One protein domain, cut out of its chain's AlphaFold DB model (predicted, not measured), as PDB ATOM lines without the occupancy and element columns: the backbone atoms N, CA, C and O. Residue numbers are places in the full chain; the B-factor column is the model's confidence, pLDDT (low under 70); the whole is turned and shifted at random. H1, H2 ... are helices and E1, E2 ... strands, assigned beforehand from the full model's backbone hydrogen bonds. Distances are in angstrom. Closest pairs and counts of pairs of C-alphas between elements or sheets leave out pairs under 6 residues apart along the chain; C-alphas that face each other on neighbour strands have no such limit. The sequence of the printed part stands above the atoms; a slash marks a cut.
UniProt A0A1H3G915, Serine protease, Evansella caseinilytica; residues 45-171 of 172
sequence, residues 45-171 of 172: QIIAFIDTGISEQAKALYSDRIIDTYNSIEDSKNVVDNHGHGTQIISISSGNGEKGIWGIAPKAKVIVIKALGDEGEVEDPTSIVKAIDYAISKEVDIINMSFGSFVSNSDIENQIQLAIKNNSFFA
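What this domain is: This is residues 45 to 171 of the 172 residues of the protein "Serine protease" of Evansella caseinilytica (UniProt A0A1H3G915). A twisted, all-parallel sheet of five strands makes the core, with helices over both faces: H2 over one, H3 over the other. H4 packs side by side with H3 and only grazes the sheet, while the short H1 runs beside H2 without being on the sheet. The printed part has 127 residues with four named helices and five named strands, in the order E1 H1 E2 H2 E3 H3 E4 H4 E5, and the sheet runs E2 E3 E1 E4 E5. The class is mixed, helices and strands. The whole is compact, with a radius of gyration of the C-alphas of 13.5 A, and rounded, spanning 42 by 31 by 26 A.

Where its parts are: The first strand, E1, covers residues 46 to 51 and is 15.9 A long; its C-alpha 46 is at (16.372, -4.510, 128.467). H1 is residues 56 to 61. E2, residues 66 to 71, is 14.3 A long. H2 follows at residues 85 to 94, with a length of 14.1 A. E3, residues 109 to 114, measures 16.6 A. H3 is the longest helix, residues 125 to 137, 18.8 A from C-alpha 125 at (-3.569, -17.185, 123.963) to C-alpha 137. E4 is residues 142 to 144. H4, residues 154 to 165, is 16.3 A long. E5, residues 169 to 171, ends at C-alpha 171, at (7.076, -2.428, 119.903).

How they stand to each other: In the sheet, E1 is an inner strand with E3 and E4 as its parallel neighbours. E3 and E1 differ in direction by 20 degrees, with N 47 and O 109 2.9 A apart and N 113 and O 49 2.8 A apart, both within hydrogen-bond range. E1 and E4 stand at 19 degrees, with N 48 and O 142 at 2.8 A. The edge strand E2 is parallel to E3 at 12 degrees, with N 114 and O 70 at 2.8 A. The other edge strand, E5, is parallel to E4 at 26 degrees, with N 143 and O 169 at 2.8 A. From edge to edge the strands' lines turn by 74 degrees. H2 and H3 are on opposite faces of the sheet, giving three layers, helices on both faces of a sheet. H2 lies over E1 at a height over the sheet of 9.3 A and runs along the strands, at 9 degrees to E1 on the local plane; the closest C-alphas of the two are those of Asp 51 and Gly 86, 5.0 A apart. H3 lies over E3 and E1 at a height of 8.8 A, also along the strands; its closest C-alpha to E1 is that of Ala 135, 6.2 A from that of Ala 48. H4 touches H3 at a shallow tilt of 14 degrees, the same way, with the C-alphas of Val 129 and Ile 156 closest at 5.6 A. H4 only grazes the sheet, with residues 160 to 164. H1 is not on the sheet; it is close to H2 but not clearly touching, the C-alphas of Ala 58 and Thr 87 being 6.9 A apart. H2 and H3 are apart. E2, H2, E3 and E4, H4, E5 are strand-helix-strand units, parallel neighbour strands with a helix between along the chain; their crossovers are left-handed and right-handed in turn. E1, H1, E2 and E3, H3, E4 are split units, with another strand between the two in the sheet, and both crossovers are right-handed. In H1, H2, H3 and H4 every O i to N i+4 pair is within hydrogen-bond range.

The domain as a whole: The two C-alphas farthest apart are those of Glu 98 and Ser 154, at 41.5 A. The printed part has no cut. The links from E2 to H2, 13 residues, and from H2 to E3, 14 residues, are long. The mean pLDDT of the printed part is 94.8, and no printed residue is under 70; E5 has a mean of 81.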
ATOM      1  N   GLN A  45      19.283  -0.626 128.088       95.88
ATOM      2  CA  GLN A  45      17.926  -1.091 127.810       95.88
ATOM      3  C   GLN A  45      17.838  -2.613 127.879       95.88
ATOM      4  O   GLN A  45      18.730  -3.322 127.403       95.88
ATOM      5  N   ILE A  46      16.754  -3.100 128.477       97.62
ATOM      6  CA  ILE A  46      16.372  -4.510 128.467       97.62
ATOM      7  C   ILE A  46      15.173  -4.677 127.535       97.62
ATOM      8  O   ILE A  46      14.125  -4.065 127.751       97.62
ATOM      9  N   ILE A  47      15.333  -5.520 126.517       98.19
ATOM     10  CA  ILE A  47      14.304  -5.824 125.524       98.19
ATOM     11  C   ILE A  47      13.879  -7.283 125.688       98.19
ATOM     12  O   ILE A  47      14.703  -8.193 125.566       98.19
ATOM     13  N   ALA A  48      12.597  -7.513 125.961       98.50
ATOM     14  CA  ALA A  48      11.980  -8.828 125.854       98.50
ATOM     15  C   ALA A  48      11.427  -9.024 124.441       98.50
ATOM     16  O   ALA A  48      10.619  -8.222 123.982       98.50
ATOM     17  N   PHE A  49      11.814 -10.112 123.782       98.56
ATOM     18  CA  PHE A  49      11.208 -10.545 122.524       98.56
ATOM     19  C   PHE A  49      10.272 -11.704 122.815       98.56
ATOM     20  O   PHE A  49      10.729 -12.765 123.241       98.56
ATOM     21  N   ILE A  50       8.977 -11.489 122.607       98.38
ATOM     22  CA  ILE A  50       7.965 -12.539 122.670       98.38
ATOM     23  C   ILE A  50       7.732 -12.985 121.229       98.38
ATOM     24  O   ILE A  50       7.223 -12.207 120.433       98.38
ATOM     25  N   ASP A  51       8.178 -14.190 120.873       98.31
ATOM     26  CA  ASP A  51       8.163 -14.668 119.482       98.31
ATOM     27  C   ASP A  51       8.297 -16.210 119.403       98.31
ATOM     28  O   ASP A  51       7.947 -16.919 120.352       98.31
ATOM     29  N   THR A  52       8.803 -16.762 118.295       98.56
ATOM     30  CA  THR A  52       9.027 -18.202 118.071       98.56
ATOM     31  C   THR A  52      10.298 -18.752 118.727       98.56
ATOM     32  O   THR A  52      10.502 -19.968 118.735       98.56
ATOM     33  N   GLY A  53      11.129 -17.888 119.322       98.44
ATOM     34  CA  GLY A  53      12.354 -18.252 120.040       98.44
ATOM     35  C   GLY A  53      13.618 -17.606 119.464       98.44
ATOM     36  O   GLY A  53      13.565 -16.563 118.817       98.44
ATOM     37  N   ILE A  54      14.769 -18.241 119.701       98.50
ATOM     38  CA  ILE A  54      16.042 -17.922 119.043       98.50
ATOM     39  C   ILE A  54      16.782 -19.200 118.606       98.50
ATOM     40  O   ILE A  54      16.802 -20.203 119.321       98.50
ATOM     41  N   SER A  55      17.426 -19.175 117.436       97.81
ATOM     42  CA  SER A  55      18.291 -20.269 116.981       97.81
ATOM     43  C   SER A  55      19.520 -20.424 117.881       97.81
ATOM     44  O   SER A  55      20.050 -19.448 118.415       97.81
ATOM     45  N   GLU A  56      20.039 -21.646 118.012       97.19
ATOM     46  CA  GLU A  56      21.232 -21.906 118.830       97.19
ATOM     47  C   GLU A  56      22.473 -21.158 118.311       97.19
ATOM     48  O   GLU A  56      23.309 -20.719 119.103       97.19
ATOM     49  N   GLN A  57      22.582 -20.932 116.995       95.12
ATOM     50  CA  GLN A  57      23.680 -20.144 116.428       95.12
ATOM     51  C   GLN A  57      23.598 -18.672 116.853       95.12
ATOM     52  O   GLN A  57      24.596 -18.123 117.319       95.12
ATOM     53  N   ALA A  58      22.428 -18.036 116.723       95.25
ATOM     54  CA  ALA A  58      22.245 -16.644 117.137       95.25
ATOM     55  C   ALA A  58      22.383 -16.490 118.659       95.25
ATOM     56  O   ALA A  58      23.046 -15.572 119.137       95.25
ATOM     57  N   LYS A  59      21.846 -17.441 119.425       96.38
ATOM     58  CA  LYS A  59      21.991 -17.485 120.883       96.38
ATOM     59  C   LYS A  59      23.450 -17.549 121.324       96.38
ATOM     60  O   LYS A  59      23.827 -16.856 122.263       96.38
ATOM     61  N   ALA A  60      24.277 -18.344 120.643       96.19
ATOM     62  CA  ALA A  60      25.709 -18.396 120.910       96.19
ATOM     63  C   ALA A  60      26.403 -17.060 120.586       96.19
ATOM     64  O   ALA A  60      27.199 -16.579 121.393       96.19
ATOM     65  N   LEU A  61      26.064 -16.443 119.446       94.19
ATOM     66  CA  LEU A  61      26.628 -15.158 119.010       94.19
ATOM     67  C   LEU A  61      26.277 -13.991 119.943       94.19
ATOM     68  O   LEU A  61      27.078 -13.077 120.097       94.19
ATOM     69  N   TYR A  62      25.094 -14.008 120.562       94.25
ATOM     70  CA  TYR A  62      24.605 -12.926 121.429       94.25
ATOM     71  C   TYR A  62      24.651 -13.292 122.920       94.25
ATOM     72  O   TYR A  62      23.986 -12.667 123.748       94.25
ATOM     73  N   SER A  63      25.399 -14.340 123.274       95.12
ATOM     74  CA  SER A  63      25.401 -14.938 124.617       95.12
ATOM     75  C   SER A  63      25.864 -13.993 125.730       95.12
ATOM     76  O   SER A  63      25.493 -14.182 126.886       95.12
ATOM     77  N   ASP A  64      26.626 -12.953 125.396       95.25
ATOM     78  CA  ASP A  64      27.054 -11.889 126.306       95.25
ATOM     79  C   ASP A  64      25.915 -10.933 126.705       95.25
ATOM     80  O   ASP A  64      26.013 -10.246 127.725       95.25
ATOM     81  N   ARG A  65      24.833 -10.891 125.917       96.12
ATOM     82  CA  ARG A  65      23.712  -9.952 126.081       96.12
ATOM     83  C   ARG A  65      22.371 -10.621 126.343       96.12
ATOM     84  O   ARG A  65      21.468  -9.957 126.851       96.12
ATOM     85  N   ILE A  66      22.228 -11.909 126.035       97.88
ATOM     86  CA  ILE A  66      21.050 -12.685 126.431       97.88
ATOM     87  C   ILE A  66      21.132 -12.950 127.935       97.88
ATOM     88  O   ILE A  66      21.938 -13.756 128.394       97.88
ATOM     89  N   ILE A  67      20.293 -12.259 128.704       98.19
ATOM     90  CA  ILE A  67      20.323 -12.308 130.171       98.19
ATOM     91  C   ILE A  67      19.308 -13.288 130.772       98.19
ATOM     92  O   ILE A  67      19.479 -13.691 131.922       98.19
ATOM     93  N   ASP A  68      18.274 -13.688 130.024       98.50
ATOM     94  CA  ASP A  68      17.364 -14.766 130.425       98.50
ATOM     95  C   ASP A  68      16.601 -15.352 129.226       98.50
ATOM     96  O   ASP A  68      16.511 -14.734 128.160       98.50
ATOM     97  N   THR A  69      16.033 -16.546 129.415       98.69
ATOM     98  CA  THR A  69      15.170 -17.204 128.427       98.69
ATOM     99  C   THR A  69      13.968 -17.878 129.083       98.69
ATOM    100  O   THR A  69      14.087 -18.481 130.153       98.69
ATOM    101  N   TYR A  70      12.817 -17.831 128.413       98.81
ATOM    102  CA  TYR A  70      11.592 -18.485 128.869       98.81
ATOM    103  C   TYR A  70      10.747 -18.999 127.705       98.81
ATOM    104  O   TYR A  70      10.589 -18.328 126.698       98.81
ATOM    105  N   ASN A  71      10.189 -20.190 127.838       98.75
ATOM    106  CA  ASN A  71       9.203 -20.734 126.921       98.75
ATOM    107  C   ASN A  71       7.875 -20.823 127.665       98.75
ATOM    108  O   ASN A  71       7.730 -21.640 128.575       98.75
ATOM    109  N   SER A  72       6.926 -19.969 127.288       98.62
ATOM    110  CA  SER A  72       5.623 -19.863 127.945       98.62
ATOM    111  C   SER A  72       4.617 -20.920 127.482       98.62
ATOM    112  O   SER A  72       3.591 -21.107 128.141       98.62
ATOM    113  N   ILE A  73       4.920 -21.624 126.385       98.19
ATOM    114  CA  ILE A  73       4.137 -22.755 125.872       98.19
ATOM    115  C   ILE A  73       4.378 -23.978 126.767       98.19
ATOM    116  O   ILE A  73       3.434 -24.611 127.233       98.19
ATOM    117  N   GLU A  74       5.648 -24.271 127.057       97.88
ATOM    118  CA  GLU A  74       6.067 -25.476 127.791       97.88
ATOM    119  C   GLU A  74       6.424 -25.229 129.263       97.88
ATOM    120  O   GLU A  74       6.742 -26.174 129.981       97.88
ATOM    121  N   ASP A  75       6.412 -23.971 129.709       97.88
ATOM    122  CA  ASP A  75       6.901 -23.541 131.025       97.88
ATOM    123  C   ASP A  75       8.344 -24.008 131.305       97.88
ATOM    124  O   ASP A  75       8.661 -24.670 132.295       97.88
ATOM    125  N   SER A  76       9.247 -23.689 130.374       98.44
ATOM    126  CA  SER A  76      10.636 -24.153 130.397       98.44
ATOM    127  C   SER A  76      11.626 -23.045 130.021       98.44
ATOM    128  O   SER A  76      11.247 -21.911 129.740       98.44
ATOM    129  N   LYS A  77      12.929 -23.350 130.020       98.19
ATOM    130  CA  LYS A  77      13.968 -22.438 129.497       98.19
ATOM    131  C   LYS A  77      14.304 -22.682 128.022       98.19
ATOM    132  O   LYS A  77      15.153 -21.976 127.475       98.19
ATOM    133  N   ASN A  78      13.694 -23.691 127.399       98.19
ATOM    134  CA  ASN A  78      14.002 -24.094 126.033       98.19
ATOM    135  C   ASN A  78      13.305 -23.182 125.019       98.19
ATOM    136  O   ASN A  78      12.114 -23.328 124.775       98.19
ATOM    137  N   VAL A  79      14.062 -22.277 124.408       98.56
ATOM    138  CA  VAL A  79      13.565 -21.281 123.446       98.56
ATOM    139  C   VAL A  79      14.102 -21.509 122.035       98.56
ATOM    140  O   VAL A  79      14.269 -20.548 121.291       98.56
ATOM    141  N   VAL A  80      14.434 -22.756 121.681       98.50
ATOM    142  CA  VAL A  80      14.908 -23.078 120.328       98.50
ATOM    143  C   VAL A  80      13.862 -22.652 119.302       98.50
ATOM    144  O   VAL A  80      12.681 -22.981 119.417       98.50
ATOM    145  N   ASP A  81      14.323 -21.906 118.306       98.31
ATOM    146  CA  ASP A  81      13.503 -21.421 117.205       98.31
ATOM    147  C   ASP A  81      13.561 -22.378 116.016       98.31
ATOM    148  O   ASP A  81      14.546 -22.396 115.275       98.31
ATOM    149  N   ASN A  82      12.500 -23.163 115.831       97.50
ATOM    150  CA  ASN A  82      12.345 -24.032 114.662       97.50
ATOM    151  C   ASN A  82      11.640 -23.331 113.488       97.50
ATOM    152  O   ASN A  82      11.642 -23.869 112.383       97.50
ATOM    153  N   HIS A  83      11.069 -22.142 113.711       97.94
ATOM    154  CA  HIS A  83      10.371 -21.364 112.685       97.94
ATOM    155  C   HIS A  83      11.310 -20.354 112.001       97.94
ATOM    156  O   HIS A  83      11.361 -20.256 110.776       97.94
ATOM    157  N   GLY A  84      12.096 -19.621 112.793       97.44
ATOM    158  CA  GLY A  84      13.103 -18.653 112.348       97.44
ATOM    159  C   GLY A  84      12.705 -17.182 112.508       97.44
ATOM    160  O   GLY A  84      13.585 -16.319 112.478       97.44
ATOM    161  N   HIS A  85      11.416 -16.882 112.697       97.69
ATOM    162  CA  HIS A  85      10.916 -15.504 112.811       97.69
ATOM    163  C   HIS A  85      11.530 -14.765 114.007       97.69
ATOM    164  O   HIS A  85      12.162 -13.723 113.824       97.69
ATOM    165  N   GLY A  86      11.477 -15.349 115.207       98.00
ATOM    166  CA  GLY A  86      12.072 -14.750 116.402       98.00
ATOM    167  C   GLY A  86      13.570 -14.481 116.247       98.00
ATOM    168  O   GLY A  86      14.053 -13.400 116.588       98.00
ATOM    169  N   THR A  87      14.309 -15.404 115.624       98.00
ATOM    170  CA  THR A  87      15.731 -15.210 115.301       98.00
ATOM    171  C   THR A  87      15.968 -13.994 114.401       98.00
ATOM    172  O   THR A  87      16.926 -13.247 114.627       98.00
ATOM    173  N   GLN A  88      15.123 -13.784 113.387       95.75
ATOM    174  CA  GLN A  88      15.222 -12.636 112.483       95.75
ATOM    175  C   GLN A  88      14.951 -11.324 113.223       95.75
ATOM    176  O   GLN A  88      15.772 -10.409 113.141       95.75
ATOM    177  N   ILE A  89      13.863 -11.259 113.994       96.62
ATOM    178  CA  ILE A  89      13.476 -10.065 114.758       96.62
ATOM    179  C   ILE A  89      14.563  -9.680 115.769       96.62
ATOM    180  O   ILE A  89      15.013  -8.530 115.803       96.62
ATOM    181  N   ILE A  90      15.073 -10.651 116.532       97.19
ATOM    182  CA  ILE A  90      16.164 -10.419 117.490       97.19
ATOM    183  C   ILE A  90      17.428  -9.940 116.769       97.19
ATOM    184  O   ILE A  90      18.126  -9.065 117.275       97.19
ATOM    185  N   SER A  91      17.734 -10.468 115.581       95.19
ATOM    186  CA  SER A  91      18.938 -10.072 114.839       95.19
ATOM    187  C   SER A  91      18.840  -8.649 114.277       95.19
ATOM    188  O   SER A  91      19.813  -7.902 114.373       95.19
ATOM    189  N   ILE A  92      17.672  -8.241 113.768       93.75
ATOM    190  CA  ILE A  92      17.419  -6.863 113.304       93.75
ATOM    191  C   ILE A  92      17.491  -5.866 114.468       93.75
ATOM    192  O   ILE A  92      17.929  -4.729 114.297       93.75
ATOM    193  N   SER A  93      17.088  -6.277 115.669       95.06
ATOM    194  CA  SER A  93      17.139  -5.399 116.835       95.06
ATOM    195  C   SER A  93      18.512  -5.371 117.509       95.06
ATOM    196  O   SER A  93      19.012  -4.300 117.837       95.06
ATOM    197  N   SER A  94      19.153  -6.522 117.712       95.25
ATOM    198  CA  SER A  94      20.286  -6.680 118.642       95.25
ATOM    199  C   SER A  94      21.491  -7.441 118.063       95.25
ATOM    200  O   SER A  94      22.375  -7.871 118.815       95.25
ATOM    201  N   GLY A  95      21.554  -7.612 116.737       93.88
ATOM    202  CA  GLY A  95      22.714  -8.182 116.045       93.88
ATOM    203  C   GLY A  95      24.000  -7.379 116.279       93.88
ATOM    204  O   GLY A  95      23.986  -6.153 116.248       93.88
ATOM    205  N   ASN A  96      25.126  -8.064 116.504       90.31
ATOM    206  CA  ASN A  96      26.431  -7.459 116.834       90.31
ATOM    207  C   ASN A  96      27.378  -7.268 115.637       90.31
ATOM    208  O   ASN A  96      28.558  -6.990 115.835       90.31
ATOM    209  N   GLY A  97      26.920  -7.498 114.406       88.12
ATOM    210  CA  GLY A  97      27.751  -7.364 113.210       88.12
ATOM    211  C   GLY A  97      28.685  -8.539 112.905       88.12
ATOM    212  O   GLY A  97      29.192  -8.614 111.788       88.12
ATOM    213  N   GLU A  98      28.877  -9.514 113.806       83.75
ATOM    214  CA  GLU A  98      29.832 -10.628 113.601       83.75
ATOM    215  C   GLU A  98      29.467 -11.558 112.424       83.75
ATOM    216  O   GLU A  98      30.296 -12.339 111.947       83.75
ATOM    217  N   LYS A  99      28.231 -11.459 111.924       83.69
ATOM    218  CA  LYS A  99      27.735 -12.141 110.715       83.69
ATOM    219  C   LYS A  99      27.243 -11.181 109.630       83.69
ATOM    220  O   LYS A  99      26.474 -11.588 108.767       83.69
ATOM    221  N   GLY A 100      27.678  -9.924 109.673       82.81
ATOM    222  CA  GLY A 100      27.254  -8.884 108.732       82.81
ATOM    223  C   GLY A 100      25.884  -8.273 109.037       82.81
ATOM    224  O   GLY A 100      25.473  -7.365 108.327       82.81
ATOM    225  N   ILE A 101      25.202  -8.722 110.099       85.81
ATOM    226  CA  ILE A 101      23.914  -8.171 110.542       85.81
ATOM    227  C   ILE A 101      24.153  -7.254 111.738       85.81
ATOM    228  O   ILE A 101      24.565  -7.709 112.809       85.81
ATOM    229  N   TRP A 102      23.882  -5.969 111.546       90.56
ATOM    230  CA  TRP A 102      23.986  -4.939 112.573       90.56
ATOM    231  C   TRP A 102      22.592  -4.576 113.066       90.56
ATOM    232  O   TRP A 102      21.822  -3.949 112.344       90.56
ATOM    233  N   GLY A 103      22.268  -4.965 114.297       92.62
ATOM    234  CA  GLY A 103      20.985  -4.626 114.892       92.62
ATOM    235  C   GLY A 103      20.918  -3.156 115.293       92.62
ATOM    236  O   GLY A 103      21.945  -2.553 115.565       92.62
ATOM    237  N   ILE A 104      19.722  -2.577 115.366       94.25
ATOM    238  CA  ILE A 104      19.521  -1.157 115.720       94.25
ATOM    239  C   ILE A 104      20.117  -0.804 117.095       94.25
ATOM    240  O   ILE A 104      20.708   0.263 117.260       94.25
ATOM    241  N   ALA A 105      19.968  -1.694 118.073       95.62
ATOM    242  CA  ALA A 105      20.461  -1.566 119.440       95.62
ATOM    243  C   ALA A 105      21.421  -2.732 119.748       95.62
ATOM    244  O   ALA A 105      21.077  -3.645 120.510       95.62
ATOM    245  N   PRO A 106      22.625  -2.741 119.146       95.06
ATOM    246  CA  PRO A 106      23.511  -3.902 119.156       95.06
ATOM    247  C   PRO A 106      24.048  -4.237 120.553       95.06
ATOM    248  O   PRO A 106      24.568  -5.332 120.752       95.06
ATOM    249  N   LYS A 107      23.917  -3.330 121.531       96.75
ATOM    250  CA  LYS A 107      24.362  -3.535 122.915       96.75
ATOM    251  C   LYS A 107      23.227  -3.629 123.938       96.75
ATOM    252  O   LYS A 107      23.504  -3.673 125.138       96.75
ATOM    253  N   ALA A 108      21.969  -3.685 123.501       97.50
ATOM    254  CA  ALA A 108      20.848  -3.939 124.402       97.50
ATOM    255  C   ALA A 108      20.954  -5.314 125.072       97.50
ATOM    256  O   ALA A 108      21.465  -6.275 124.490       97.50
ATOM    257  N   LYS A 109      20.442  -5.414 126.301       98.44
ATOM    258  CA  LYS A 109      20.240  -6.702 126.970       98.44
ATOM    259  C   LYS A 109      18.967  -7.338 126.435       98.44
ATOM    260  O   LYS A 109      17.951  -6.662 126.281       98.44
ATOM    261  N   VAL A 110      19.019  -8.640 126.204       98.38
ATOM    262  CA  VAL A 110      17.958  -9.389 125.535       98.38
ATOM    263  C   VAL A 110      17.386 -10.437 126.481       98.38
ATOM    264  O   VAL A 110      18.124 -11.194 127.115       98.38
ATOM    265  N   ILE A 111      16.061 -10.504 126.554       98.69
ATOM    266  CA  ILE A 111      15.323 -11.633 127.119       98.69
ATOM    267  C   ILE A 111      14.551 -12.284 125.979       98.69
ATOM    268  O   ILE A 111      13.786 -11.618 125.284       98.69
ATOM    269  N   VAL A 112      14.752 -13.585 125.781       98.81
ATOM    270  CA  VAL A 112      14.057 -14.334 124.725       98.81
ATOM    271  C   VAL A 112      12.895 -15.100 125.331       98.81
ATOM    272  O   VAL A 112      13.098 -15.929 126.221       98.81
ATOM    273  N   ILE A 113      11.687 -14.847 124.834       98.81
ATOM    274  CA  ILE A 113      10.465 -15.497 125.291       98.81
ATOM    275  C   ILE A 113       9.806 -16.218 124.109       98.81
ATOM    276  O   ILE A 113       9.261 -15.580 123.213       98.81
ATOM    277  N   LYS A 114       9.845 -17.555 124.092       98.62
ATOM    278  CA  LYS A 114       9.113 -18.355 123.099       98.62
ATOM    279  C   LYS A 114       7.653 -18.468 123.531       98.62
ATOM    280  O   LYS A 114       7.369 -19.089 124.554       98.62
ATOM    281  N   ALA A 115       6.758 -17.874 122.752       98.25
ATOM    282  CA  ALA A 115       5.312 -17.917 122.970       98.25
ATOM    283  C   ALA A 115       4.523 -18.346 121.721       98.25
ATOM    284  O   ALA A 115       3.336 -18.660 121.839       98.25
ATOM    285  N   LEU A 116       5.185 -18.386 120.556       97.69
ATOM    286  CA  LEU A 116       4.646 -18.886 119.292       97.69
ATOM    287  C   LEU A 116       5.245 -20.265 118.963       97.69
ATOM    288  O   LEU A 116       6.431 -20.537 119.218       97.69
ATOM    289  N   GLY A 117       4.396 -21.135 118.415       94.12
ATOM    290  CA  GLY A 117       4.745 -22.496 118.015       94.12
ATOM    291  C   GLY A 117       5.676 -22.538 116.803       94.12
ATOM    292  O   GLY A 117       6.129 -21.513 116.290       94.12
ATOM    293  N   ASP A 118       5.974 -23.746 116.337       95.69
ATOM    294  CA  ASP A 118       6.931 -23.955 115.242       95.69
ATOM    295  C   ASP A 118       6.348 -23.618 113.858       95.69
ATOM    296  O   ASP A 118       7.098 -23.391 112.914       95.69
ATOM    297  N   GLU A 119       5.025 -23.471 113.769       95.25
ATOM    298  CA  GLU A 119       4.321 -22.936 112.595       95.25
ATOM    299  C   GLU A 119       4.240 -21.396 112.599       95.25
ATOM    300  O   GLU A 119       3.626 -20.805 111.716       95.25
ATOM    301  N   GLY A 120       4.836 -20.725 113.595       93.62
ATOM    302  CA  GLY A 120       4.819 -19.261 113.690       93.62
ATOM    303  C   GLY A 120       3.489 -18.675 114.163       93.62
ATOM    304  O   GLY A 120       3.259 -17.476 114.029       93.62
ATOM    305  N   GLU A 121       2.612 -19.502 114.733       93.19
ATOM    306  CA  GLU A 121       1.289 -19.098 115.202       93.19
ATOM    307  C   GLU A 121       1.169 -19.173 116.730       93.19
ATOM    308  O   GLU A 121       1.887 -19.904 117.420       93.19
ATOM    309  N   VAL A 122       0.221 -18.402 117.266       93.56
ATOM    310  CA  VAL A 122      -0.197 -18.505 118.667       93.56
ATOM    311  C   VAL A 122      -1.201 -19.649 118.786       93.56
ATOM    312  O   VAL A 122      -2.364 -19.496 118.418       93.56
ATOM    313  N   GLU A 123      -0.761 -20.787 119.318       92.00
ATOM    314  CA  GLU A 123      -1.621 -21.967 119.506       92.00
ATOM    315  C   GLU A 123      -2.599 -21.801 120.682       92.00
ATOM    316  O   GLU A 123      -3.757 -22.208 120.603       92.00
ATOM    317  N   ASP A 124      -2.141 -21.172 121.770       94.38
ATOM    318  CA  ASP A 124      -2.937 -20.881 122.963       94.38
ATOM    319  C   ASP A 124      -2.683 -19.435 123.433       94.38
ATOM    320  O   ASP A 124      -1.565 -19.120 123.842       94.38
ATOM    321  N   PRO A 125      -3.701 -18.552 123.455       94.19
ATOM    322  CA  PRO A 125      -3.569 -17.185 123.963       94.19
ATOM    323  C   PRO A 125      -3.004 -17.076 125.388       94.19
ATOM    324  O   PRO A 125      -2.438 -16.037 125.740       94.19
ATOM    325  N   THR A 126      -3.121 -18.121 126.220       96.44
ATOM    326  CA  THR A 126      -2.526 -18.106 127.564       96.44
ATOM    327  C   THR A 126      -0.995 -18.066 127.536       96.44
ATOM    328  O   THR A 126      -0.394 -17.542 128.478       96.44
ATOM    329  N   SER A 127      -0.349 -18.536 126.457       97.56
ATOM    330  CA  SER A 127       1.107 -18.427 126.285       97.56
ATOM    331  C   SER A 127       1.547 -16.962 126.199       97.56
ATOM    332  O   SER A 127       2.590 -16.603 126.750       97.56
ATOM    333  N   ILE A 128       0.729 -16.098 125.584       97.31
ATOM    334  CA  ILE A 128       0.998 -14.662 125.452       97.31
ATOM    335  C   ILE A 128       0.845 -13.960 126.798       97.31
ATOM    336  O   ILE A 128       1.717 -13.190 127.192       97.31
ATOM    337  N   VAL A 129      -0.221 -14.271 127.543       97.38
ATOM    338  CA  VAL A 129      -0.442 -13.741 128.901       97.38
ATOM    339  C   VAL A 129       0.755 -14.066 129.799       97.38
ATOM    340  O   VAL A 129       1.352 -13.159 130.375       97.38
ATOM    341  N   LYS A 130       1.181 -15.337 129.838       98.44
ATOM    342  CA  LYS A 130       2.359 -15.776 130.607       98.44
ATOM    343  C   LYS A 130       3.652 -15.105 130.147       98.44
ATOM    344  O   LYS A 130       4.508 -14.794 130.971       98.44
ATOM    345  N   ALA A 131       3.818 -14.904 128.842       98.31
ATOM    346  CA  ALA A 131       4.994 -14.246 128.288       98.31
ATOM    347  C   ALA A 131       5.080 -12.773 128.720       98.31
ATOM    348  O   ALA A 131       6.149 -12.325 129.140       98.31
ATOM    349  N   ILE A 132       3.961 -12.041 128.682       97.69
ATOM    350  CA  ILE A 132       3.898 -10.651 129.151       97.69
ATOM    351  C   ILE A 132       4.129 -10.591 130.665       97.69
ATOM    352  O   ILE A 132       4.948  -9.792 131.113       97.69
ATOM    353  N   ASP A 133       3.493 -11.468 131.448       97.94
ATOM    354  CA  ASP A 133       3.722 -11.558 132.899       97.94
ATOM    355  C   ASP A 133       5.203 -11.803 133.221       97.94
ATOM    356  O   ASP A 133       5.783 -11.153 134.097       97.94
ATOM    357  N   TYR A 134       5.848 -12.706 132.478       98.56
ATOM    358  CA  TYR A 134       7.273 -12.968 132.626       98.56
ATOM    359  C   TYR A 134       8.106 -11.722 132.303       98.56
ATOM    360  O   TYR A 134       8.970 -11.356 133.097       98.56
ATOM    361  N   ALA A 135       7.819 -11.024 131.203       98.06
ATOM    362  CA  ALA A 135       8.509  -9.786 130.844       98.06
ATOM    363  C   ALA A 135       8.347  -8.690 131.917       98.06
ATOM    364  O   ALA A 135       9.336  -8.077 132.322       98.06
ATOM    365  N   ILE A 136       7.134  -8.503 132.452       96.94
ATOM    366  CA  ILE A 136       6.866  -7.579 133.566       96.94
ATOM    367  C   ILE A 136       7.701  -7.963 134.790       96.94
ATOM    368  O   ILE A 136       8.335  -7.103 135.399       96.94
ATOM    369  N   SER A 137       7.751  -9.254 135.135       97.50
ATOM    370  CA  SER A 137       8.517  -9.746 136.291       97.50
ATOM    371  C   SER A 137      10.028  -9.515 136.170       97.50
ATOM    372  O   SER A 137      10.745  -9.558 137.170       97.50
ATOM    373  N   LYS A 138      10.514  -9.281 134.947       97.56
ATOM    374  CA  LYS A 138      11.912  -8.971 134.634       97.56
ATOM    375  C   LYS A 138      12.186  -7.475 134.524       97.56
ATOM    376  O   LYS A 138      13.315  -7.113 134.212       97.56
ATOM    377  N   GLU A 139      11.180  -6.636 134.789       95.94
ATOM    378  CA  GLU A 139      11.277  -5.173 134.765       95.94
ATOM    379  C   GLU A 139      11.871  -4.649 133.445       95.94
ATOM    380  O   GLU A 139      12.710  -3.749 133.437       95.94
ATOM    381  N   VAL A 140      11.471  -5.246 132.314       96.62
ATOM    382  CA  VAL A 140      12.014  -4.864 131.002       96.62
ATOM    383  C   VAL A 140      11.563  -3.466 130.586       96.62
ATOM    384  O   VAL A 140      10.427  -3.057 130.841       96.62
ATOM    385  N   ASP A 141      12.436  -2.741 129.885       96.44
ATOM    386  CA  ASP A 141      12.103  -1.425 129.334       96.44
ATOM    387  C   ASP A 141      11.180  -1.556 128.115       96.44
ATOM    388  O   ASP A 141      10.299  -0.720 127.906       96.44
ATOM    389  N   ILE A 142      11.396  -2.591 127.296       97.06
ATOM    390  CA  ILE A 142      10.718  -2.791 126.013       97.06
ATOM    391  C   ILE A 142      10.255  -4.246 125.896       97.06
ATOM    392  O   ILE A 142      11.013  -5.173 126.181       97.06
ATOM    393  N   ILE A 143       9.024  -4.439 125.435       97.75
ATOM    394  CA  ILE A 143       8.459  -5.715 125.003       97.75
ATOM    395  C   ILE A 143       8.202  -5.608 123.500       97.75
ATOM    396  O   ILE A 143       7.438  -4.753 123.057       97.75
ATOM    397  N   ASN A 144       8.842  -6.465 122.716       97.12
ATOM    398  CA  ASN A 144       8.617  -6.585 121.283       97.12
ATOM    399  C   ASN A 144       7.720  -7.795 121.006       97.12
ATOM    400  O   ASN A 144       8.063  -8.913 121.405       97.12
ATOM    401  N   MET A 145       6.609  -7.571 120.305       94.75
ATOM    402  CA  MET A 145       5.681  -8.613 119.858       94.75
ATOM    403  C   MET A 145       5.390  -8.407 118.373       94.75
ATOM    404  O   MET A 145       4.450  -7.701 118.030       94.75
ATOM    405  N   SER A 146       6.184  -9.022 117.498       92.69
ATOM    406  CA  SER A 146       6.040  -8.864 116.041       92.69
ATOM    407  C   SER A 146       4.998  -9.836 115.473       92.69
ATOM    408  O   SER A 146       5.252 -10.601 114.545       92.69
ATOM    409  N   PHE A 147       3.819  -9.858 116.092       90.69
ATOM    410  CA  PHE A 147       2.672 -10.669 115.697       90.69
ATOM    411  C   PHE A 147       1.379 -10.003 116.173       90.69
ATOM    412  O   PHE A 147       1.357  -9.221 117.122       90.69
ATOM    413  N   GLY A 148       0.261 -10.356 115.544       88.25
ATOM    414  CA  GLY A 148      -1.032  -9.776 115.876       88.25
ATOM    415  C   GLY A 148      -2.193 -10.710 115.575       88.25
ATOM    416  O   GLY A 148      -2.046 -11.745 114.932       88.25
ATOM    417  N   SER A 149      -3.375 -10.319 116.044       84.25
ATOM    418  CA  SER A 149      -4.631 -11.024 115.807       84.25
ATOM    419  C   SER A 149      -5.727 -10.028 115.446       84.25
ATOM    420  O   SER A 149      -5.783  -8.925 115.987       84.25
ATOM    421  N   PHE A 150      -6.638 -10.431 114.558       85.19
ATOM    422  CA  PHE A 150      -7.857  -9.668 114.258       85.19
ATOM    423  C   PHE A 150      -8.965  -9.878 115.300       85.19
ATOM    424  O   PHE A 150     -10.016  -9.241 115.224       85.19
ATOM    425  N   VAL A 151      -8.750 -10.781 116.258       85.31
ATOM    426  CA  VAL A 151      -9.690 -11.095 117.336       85.31
ATOM    427  C   VAL A 151      -9.139 -10.546 118.646       85.31
ATOM    428  O   VAL A 151      -8.044 -10.915 119.068       85.31
ATOM    429  N   SER A 152      -9.920  -9.685 119.296       86.88
ATOM    430  CA  SER A 152      -9.600  -9.121 120.610       86.88
ATOM    431  C   SER A 152      -9.604 -10.190 121.702       86.88
ATOM    432  O   SER A 152     -10.485 -11.056 121.724       86.88
ATOM    433  N   ASN A 153      -8.686 -10.072 122.658       93.06
ATOM    434  CA  ASN A 153      -8.629 -10.910 123.850       93.06
ATOM    435  C   ASN A 153      -8.419 -10.014 125.078       93.06
ATOM    436  O   ASN A 153      -7.364  -9.397 125.226       93.06
ATOM    437  N   SER A 154      -9.414  -9.965 125.968       95.25
ATOM    438  CA  SER A 154      -9.399  -9.075 127.132       95.25
ATOM    439  C   SER A 154      -8.267  -9.374 128.111       95.25
ATOM    440  O   SER A 154      -7.773  -8.458 128.761       95.25
ATOM    441  N   ASP A 155      -7.845 -10.633 128.232       94.00
ATOM    442  CA  ASP A 155      -6.773 -11.006 129.156       94.00
ATOM    443  C   ASP A 155      -5.428 -10.484 128.647       94.00
ATOM    444  O   ASP A 155      -4.668  -9.891 129.411       94.00
ATOM    445  N   ILE A 156      -5.174 -10.604 127.340       93.62
ATOM    446  CA  ILE A 156      -3.984 -10.026 126.700       93.62
ATOM    447  C   ILE A 156      -4.017  -8.497 126.795       93.62
ATOM    448  O   ILE A 156      -3.025  -7.886 127.192       93.62
ATOM    449  N   GLU A 157      -5.156  -7.865 126.496       93.12
ATOM    450  CA  GLU A 157      -5.315  -6.409 126.609       93.12
ATOM    451  C   GLU A 157      -5.025  -5.914 128.033       93.12
ATOM    452  O   GLU A 157      -4.271  -4.955 128.216       93.12
ATOM    453  N   ASN A 158      -5.563  -6.594 129.048       94.62
ATOM    454  CA  ASN A 158      -5.309  -6.273 130.450       94.62
ATOM    455  C   ASN A 158      -3.819  -6.383 130.798       94.62
ATOM    456  O   ASN A 158      -3.298  -5.514 131.502       94.62
ATOM    457  N   GLN A 159      -3.124  -7.400 130.283       93.69
ATOM    458  CA  GLN A 159      -1.692  -7.558 130.533       93.69
ATOM    459  C   GLN A 159      -0.837  -6.508 129.832       93.69
ATOM    460  O   GLN A 159       0.107  -5.992 130.430       93.69
ATOM    461  N   ILE A 160      -1.198  -6.106 128.614       92.44
ATOM    462  CA  ILE A 160      -0.546  -4.980 127.934       92.44
ATOM    463  C   ILE A 160      -0.690  -3.705 128.775       92.44
ATOM    464  O   ILE A 160       0.293  -3.001 129.016       92.44
ATOM    465  N   GLN A 161      -1.891  -3.423 129.295       93.12
ATOM    466  CA  GLN A 161      -2.104  -2.268 130.175       93.12
ATOM    467  C   GLN A 161      -1.297  -2.370 131.476       93.12
ATOM    468  O   GLN A 161      -0.766  -1.363 131.957       93.12
ATOM    469  N   LEU A 162      -1.168  -3.572 132.044       92.81
ATOM    470  CA  LEU A 162      -0.354  -3.797 133.234       92.81
ATOM    471  C   LEU A 162       1.135  -3.548 132.955       92.81
ATOM    472  O   LEU A 162       1.788  -2.870 133.749       92.81
ATOM    473  N   ALA A 163       1.663  -4.032 131.833       91.94
ATOM    474  CA  ALA A 163       3.042  -3.788 131.416       91.94
ATOM    475  C   ALA A 163       3.323  -2.293 131.201       91.94
ATOM    476  O   ALA A 163       4.295  -1.766 131.748       91.94
ATOM    477  N   ILE A 164       2.421  -1.568 130.530       91.94
ATOM    478  CA  ILE A 164       2.534  -0.110 130.352       91.94
ATOM    479  C   ILE A 164       2.561   0.608 131.708       91.94
ATOM    480  O   ILE A 164       3.378   1.505 131.934       91.94
ATOM    481  N   LYS A 165       1.703   0.198 132.650       92.19
ATOM    482  CA  LYS A 165       1.681   0.755 134.011       92.19
ATOM    483  C   LYS A 165       2.974   0.471 134.787       92.19
ATOM    484  O   LYS A 165       3.351   1.280 135.634       92.19
ATOM    485  N   ASN A 166       3.657  -0.632 134.483       89.56
ATOM    486  CA  ASN A 166       4.972  -0.978 135.028       89.56
ATOM    487  C   ASN A 166       6.145  -0.358 134.243       89.56
ATOM    488  O   ASN A 166       7.297  -0.676 134.512       89.56
ATOM    489  N   ASN A 167       5.869   0.613 133.365       88.12
ATOM    490  CA  ASN A 167       6.838   1.357 132.551       88.12
ATOM    491  C   ASN A 167       7.516   0.558 131.429       88.12
ATOM    492  O   ASN A 167       8.535   1.021 130.915       88.12
ATOM    493  N   SER A 168       6.947  -0.571 131.007       85.00
ATOM    494  CA  SER A 168       7.383  -1.247 129.785       85.00
ATOM    495  C   SER A 168       6.714  -0.623 128.557       85.00
ATOM    496  O   SER A 168       5.520  -0.314 128.558       85.00
ATOM    497  N   PHE A 169       7.490  -0.428 127.497       85.19
ATOM    498  CA  PHE A 169       7.020   0.032 126.193       85.19
ATOM    499  C   PHE A 169       6.753  -1.159 125.254       85.19
ATOM    500  O   PHE A 169       7.459  -2.156 125.341       85.19
ATOM    501  N   PHE A 170       5.772  -1.057 124.349       81.88
ATOM    502  CA  PHE A 170       5.464  -2.106 123.366       81.88
ATOM    503  C   PHE A 170       5.873  -1.703 121.951       81.88
ATOM    504  O   PHE A 170       5.421  -0.668 121.460       81.88
ATOM    505  N   ALA A 171       6.680  -2.544 121.305       76.62
ATOM    506  CA  ALA A 171       7.076  -2.428 119.903       76.62
ATOM    507  C   ALA A 171       6.465  -3.566 119.063       76.62
ATOM    508  O   ALA A 171       6.332  -4.688 119.563       76.62
TER     509      ALA A 171